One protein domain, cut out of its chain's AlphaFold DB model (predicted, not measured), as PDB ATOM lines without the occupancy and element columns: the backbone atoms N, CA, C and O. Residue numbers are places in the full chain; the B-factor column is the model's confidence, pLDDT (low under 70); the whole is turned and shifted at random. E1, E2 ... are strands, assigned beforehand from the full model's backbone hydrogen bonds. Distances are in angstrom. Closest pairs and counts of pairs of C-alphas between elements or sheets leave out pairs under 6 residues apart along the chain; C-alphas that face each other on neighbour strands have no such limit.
ATOM      1  N   SER A 118     149.945 142.361  89.228       66.19
ATOM      2  CA  SER A 118     150.214 142.800  90.594       66.19
ATOM      3  C   SER A 118     151.307 141.932  91.232       66.19
ATOM      4  O   SER A 118     151.030 141.005  91.990       66.19
ATOM      5  N   GLY A 119     152.561 142.224  90.889       75.06
ATOM      6  CA  GLY A 119     153.753 141.635  91.499       75.06
ATOM      7  C   GLY A 119     154.456 140.559  90.668       75.06
ATOM      8  O   GLY A 119     153.883 139.928  89.769       75.06
ATOM      9  N   ASN A 120     155.720 140.348  91.023       78.38
ATOM     10  CA  ASN A 120     156.644 139.402  90.413       78.38
ATOM     11  C   ASN A 120     156.406 137.979  90.938       78.38
ATOM     12  O   ASN A 120     155.973 137.779  92.077       78.38
ATOM     13  N   VAL A 121     156.702 136.987  90.101       78.56
ATOM     14  CA  VAL A 121     156.671 135.573  90.498       78.56
ATOM     15  C   VAL A 121     157.815 135.256  91.464       78.56
ATOM     16  O   VAL A 121     158.902 135.823  91.356       78.56
ATOM     17  N   ILE A 122     157.556 134.364  92.413       80.56
ATOM     18  CA  ILE A 122     158.529 133.811  93.354       80.56
ATOM     19  C   ILE A 122     158.950 132.441  92.811       80.56
ATOM     20  O   ILE A 122     158.107 131.630  92.426       80.56
ATOM     21  N   THR A 123     160.254 132.194  92.731       81.31
ATOM     22  CA  THR A 123     160.813 130.916  92.270       81.31
ATOM     23  C   THR A 123     160.427 129.781  93.218       81.31
ATOM     24  O   THR A 123     160.548 129.939  94.428       81.31
ATOM     25  N   GLY A 124     159.994 128.638  92.675       82.06
ATOM     26  CA  GLY A 124     159.611 127.451  93.455       82.06
ATOM     27  C   GLY A 124     158.117 127.337  93.790       82.06
ATOM     28  O   GLY A 124     157.696 126.297  94.282       82.06
ATOM     29  N   ILE A 125     157.304 128.354  93.478       81.75
ATOM     30  CA  ILE A 125     155.846 128.311  93.666       81.75
ATOM     31  C   ILE A 125     155.151 127.929  92.354       81.75
ATOM     32  O   ILE A 125     155.341 128.578  91.322       81.75
ATOM     33  N   ASP A 126     154.287 126.913  92.402       81.31
ATOM     34  CA  ASP A 126     153.388 126.579  91.296       81.31
ATOM     35  C   ASP A 126     152.160 127.503  91.289       81.31
ATOM     36  O   ASP A 126     151.213 127.350  92.062       81.31
ATOM     37  N   TYR A 127     152.157 128.463  90.365       75.75
ATOM     38  CA  TYR A 127     151.062 129.417  90.169       75.75
ATOM     39  C   TYR A 127     149.826 128.827  89.466       75.75
ATOM     40  O   TYR A 127     148.816 129.522  89.323       75.75
ATOM     41  N   THR A 128     149.881 127.572  89.015       75.69
ATOM     42  CA  THR A 128     148.743 126.880  88.389       75.69
ATOM     43  C   THR A 128     147.846 126.173  89.412       75.69
ATOM     44  O   THR A 128     146.651 125.965  89.155       75.69
ATOM     45  N   ALA A 129     148.379 125.895  90.606       74.94
ATOM     46  CA  ALA A 129     147.688 125.222  91.697       74.94
ATOM     47  C   ALA A 129     146.475 126.006  92.253       74.94
ATOM     48  O   ALA A 129     146.133 127.126  91.847       74.94
ATOM     49  N   HIS A 130     145.718 125.386  93.163       72.25
ATOM     50  CA  HIS A 130     144.642 126.083  93.873       72.25
ATOM     51  C   HIS A 130     145.224 127.066  94.901       72.25
ATOM     52  O   HIS A 130     146.177 126.704  95.592       72.25
ATOM     53  N   PRO A 131     144.699 128.304  95.001       74.06
ATOM     54  CA  PRO A 131     145.129 129.218  96.050       74.06
ATOM     55  C   PRO A 131     144.757 128.635  97.411       74.06
ATOM     56  O   PRO A 131     143.631 128.187  97.609       74.06
ATOM     57  N   SER A 132     145.705 128.624  98.335       74.88
ATOM     58  CA  SER A 132     145.520 128.125  99.698       74.88
ATOM     59  C   SER A 132     145.679 129.268 100.702       74.88
ATOM     60  O   SER A 132     145.855 130.422 100.319       74.88
ATOM     61  N   SER A 133     145.606 128.972 101.998       74.31
ATOM     62  CA  SER A 133     145.979 129.935 103.044       74.31
ATOM     63  C   SER A 133     147.482 129.917 103.352       74.31
ATOM     64  O   SER A 133     147.921 130.646 104.235       74.31
ATOM     65  N   ASN A 134     148.277 129.101 102.644       78.94
ATOM     66  CA  ASN A 134     149.704 128.971 102.931       78.94
ATOM     67  C   ASN A 134     150.473 130.246 102.549       78.94
ATOM     68  O   ASN A 134     150.185 130.840 101.505       78.94
ATOM     69  N   PRO A 135     151.491 130.632 103.336       75.12
ATOM     70  CA  PRO A 135     152.341 131.787 103.046       75.12
ATOM     71  C   PRO A 135     153.170 131.629 101.758       75.12
ATOM     72  O   PRO A 135     153.551 132.637 101.173       75.12
ATOM     73  N   ASP A 136     153.344 130.398 101.266       79.00
ATOM     74  CA  ASP A 136     154.020 130.073  99.998       79.00
ATOM     75  C   ASP A 136     153.058 129.482  98.950       79.00
ATOM     76  O   ASP A 136     153.437 128.715  98.067       79.00
ATOM     77  N   GLY A 137     151.761 129.780  99.068       78.62
ATOM     78  CA  GLY A 137     150.759 129.279  98.129       78.62
ATOM     79  C   GLY A 137     150.797 129.974  96.762       78.62
ATOM     80  O   GLY A 137     151.360 131.056  96.596       78.62
ATOM     81  N   SER A 138     150.096 129.390  95.785       80.38
ATOM     82  CA  SER A 138     149.975 129.898  94.401       80.38
ATOM     83  C   SER A 138     149.446 131.339  94.285       80.38
ATOM     84  O   SER A 138     149.576 131.984  93.246       80.38
ATOM     85  N   GLN A 139     148.845 131.873  95.347       78.31
ATOM     86  CA  GLN A 139     148.386 133.255  95.445       78.31
ATOM     87  C   GLN A 139     149.495 134.260  95.791       78.31
ATOM     88  O   GLN A 139     149.272 135.460  95.656       78.31
ATOM     89  N   VAL A 140     150.665 133.833  96.263       82.25
ATOM     90  CA  VAL A 140     151.662 134.744  96.839       82.25
ATOM     91  C   VAL A 140     152.651 135.220  95.779       82.25
ATOM     92  O   VAL A 140     153.255 134.436  95.048       82.25
ATOM     93  N   ARG A 141     152.802 136.541  95.664       81.62
ATOM     94  CA  ARG A 141     153.706 137.205  94.715       81.62
ATOM     95  C   ARG A 141     154.595 138.209  95.423       81.62
ATOM     96  O   ARG A 141     154.223 138.753  96.458       81.62
ATOM     97  N   ARG A 142     155.759 138.501  94.848       80.50
ATOM     98  CA  ARG A 142     156.666 139.526  95.375       80.50
ATOM     99  C   ARG A 142     156.239 140.902  94.879       80.50
ATOM    100  O   ARG A 142     155.953 141.069  93.695       80.50
ATOM    101  N   MET A 143     156.198 141.898  95.757       76.25
ATOM    102  CA  MET A 143     155.916 143.267  95.322       76.25
ATOM    103  C   MET A 143     157.102 143.843  94.543       76.25
ATOM    104  O   MET A 143     158.252 143.660  94.930       76.25
ATOM    105  N   THR A 144     156.818 144.545  93.445       69.69
ATOM    106  CA  THR A 144     157.840 145.069  92.522       69.69
ATOM    107  C   THR A 144     158.653 146.224  93.121       69.69
ATOM    108  O   THR A 144     159.804 146.404  92.750       69.69
ATOM    109  N   ASN A 145     158.087 146.967  94.081       70.25
ATOM    110  CA  ASN A 145     158.672 148.205  94.619       70.25
ATOM    111  C   ASN A 145     159.068 148.102  96.103       70.25
ATOM    112  O   ASN A 145     159.055 149.106  96.807       70.25
ATOM    113  N   CYS A 146     159.347 146.900  96.610       64.12
ATOM    114  CA  CYS A 146     159.701 146.719  98.017       64.12
ATOM    115  C   CYS A 146     161.044 146.007  98.154       64.12
ATOM    116  O   CYS A 146     161.242 144.947  97.555       64.12
ATOM    117  N   ASN A 147     161.943 146.561  98.970       61.38
ATOM    118  CA  ASN A 147     163.210 145.913  99.276       61.38
ATOM    119  C   ASN A 147     162.958 144.655 100.134       61.38
ATOM    120  O   ASN A 147     162.510 144.696 101.276       61.38
ATOM    121  N   THR A 148     163.198 143.521  99.480       62.12
ATOM    122  CA  THR A 148     163.477 142.165  99.977       62.12
ATOM    123  C   THR A 148     162.461 141.355 100.790       62.12
ATOM    124  O   THR A 148     162.575 140.134 100.702       62.12
ATOM    125  N   SER A 149     161.409 141.895 101.413       66.38
ATOM    126  CA  SER A 149     160.535 141.044 102.273       66.38
ATOM    127  C   SER A 149     159.029 141.190 102.069       66.38
ATOM    128  O   SER A 149     158.241 140.616 102.815       66.38
ATOM    129  N   CYS A 150     158.598 141.941 101.060       71.19
ATOM    130  CA  CYS A 150     157.190 142.294 100.944       71.19
ATOM    131  C   CYS A 150     156.490 141.422  99.900       71.19
ATOM    132  O   CYS A 150     156.714 141.542  98.688       71.19
ATOM    133  N   THR A 151     155.636 140.533 100.390       76.31
ATOM    134  CA  THR A 151     154.759 139.695  99.580       76.31
ATOM    135  C   THR A 151     153.375 140.328  99.481       76.31
ATOM    136  O   THR A 151     152.920 141.057 100.359       76.31
ATOM    137  N   THR A 152     152.703 140.085  98.363       73.38
ATOM    138  CA  THR A 152     151.301 140.427  98.159       73.38
ATOM    139  C   THR A 152     150.525 139.165  97.836       73.38
ATOM    140  O   THR A 152     151.024 138.258  97.165       73.38
ATOM    141  N   ILE A 153     149.292 139.105  98.327       74.94
ATOM    142  CA  ILE A 153     148.389 137.995  98.060       74.94
ATOM    143  C   ILE A 153     147.546 138.376  96.846       74.94
ATOM    144  O   ILE A 153     146.589 139.148  96.932       74.94
ATOM    145  N   TYR A 154     147.888 137.801  95.699       67.88
ATOM    146  CA  TYR A 154     147.051 137.814  94.515       67.88
ATOM    147  C   TYR A 154     145.822 136.928  94.752       67.88
ATOM    148  O   TYR A 154     145.826 135.728  94.489       67.88
ATOM    149  N   LYS A 155     144.742 137.534  95.254       64.12
ATOM    150  CA  LYS A 155     143.411 136.918  95.293       64.12
ATOM    151  C   LYS A 155     142.705 137.279  93.986       64.12
ATOM    152  O   LYS A 155     142.162 138.383  93.896       64.12
ATOM    153  N   PRO A 156     142.692 136.421  92.948       53.06
ATOM    154  CA  PRO A 156     141.838 136.695  91.808       53.06
ATOM    155  C   PRO A 156     140.405 136.732  92.338       53.06
ATOM    156  O   PRO A 156     139.896 135.721  92.816       53.06
ATOM    157  N   ASN A 157     139.746 137.893  92.246       51.06
ATOM    158  CA  ASN A 157     138.361 138.087  92.702       51.06
ATOM    159  C   ASN A 157     137.394 137.077  92.037       51.06
ATOM    160  O   ASN A 157     136.258 136.894  92.463       51.06
ATOM    161  N   ASN A 158     137.865 136.388  90.986       53.16
ATOM    162  CA  ASN A 158     137.297 135.160  90.463       53.16
ATOM    163  C   ASN A 158     138.356 134.376  89.640       53.16
ATOM    164  O   ASN A 158     138.816 134.866  88.606       53.16
ATOM    165  N   LYS A 159     138.752 133.160  90.069       56.59
ATOM    166  CA  LYS A 159     139.836 132.349  89.448       56.59
ATOM    167  C   LYS A 159     139.630 132.106  87.942       56.59
ATOM    168  O   LYS A 159     140.590 132.081  87.181       56.59
ATOM    169  N   GLN A 160     138.377 132.026  87.489       51.88
ATOM    170  CA  GLN A 160     138.031 131.851  86.071       51.88
ATOM    171  C   GLN A 160     138.348 133.075  85.189       51.88
ATOM    172  O   GLN A 160     138.289 132.979  83.967       51.88
ATOM    173  N   PHE A 161     138.636 134.235  85.786       50.56
ATOM    174  CA  PHE A 161     138.950 135.478  85.076       50.56
ATOM    175  C   PHE A 161     140.431 135.853  85.153       50.56
ATOM    176  O   PHE A 161     140.858 136.742  84.420       50.56
TER     177      PHE A 161
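What this domain is: This is residues 118 to 161 of the 230 residues of an uncharacterized protein of viral metagenome (UniProt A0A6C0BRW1). The domain has little regular structure: a small hairpin of two short strands, E1 and E2, is joined to a long winding loop, residues 118 to 139. The loop from E1 to E2 lies toward one end of the long axis and the tail, residues 154 to 161, toward the other. The printed part has 44 residues with no named helix and two antiparallel strands, E1 then E2; the class is all strand, with 6 residues in named elements. It is compact, with a radius of gyration of the C-alphas of 10.3 A, and elongated, spanning 31 by 19 by 15 A.

Where its parts are: E1, residues 140 to 142, is 7.1 A long and begins at C-alpha 140 (151.662, 134.744, 96.839). E2, residues 151 to 153, is 6.8 A long and ends at C-alpha 153 (148.389, 137.995, 98.060).

How they stand to each other: E1 and E2 form an antiparallel hairpin, their directions at 142 degrees. C-alphas 142 and 151 face each other at 4.6 A. N 141 and O 152, at 2.9 A, are within hydrogen-bond range.

The domain as a whole: The C-alphas farthest apart, of Asn 147 and Gln 160, are 31.7 A apart. The printed part has no cut. The E1 to E2 link is short. Mean pLDDT of the printed part is 71.7; residues 154 to 161 are among those under 70.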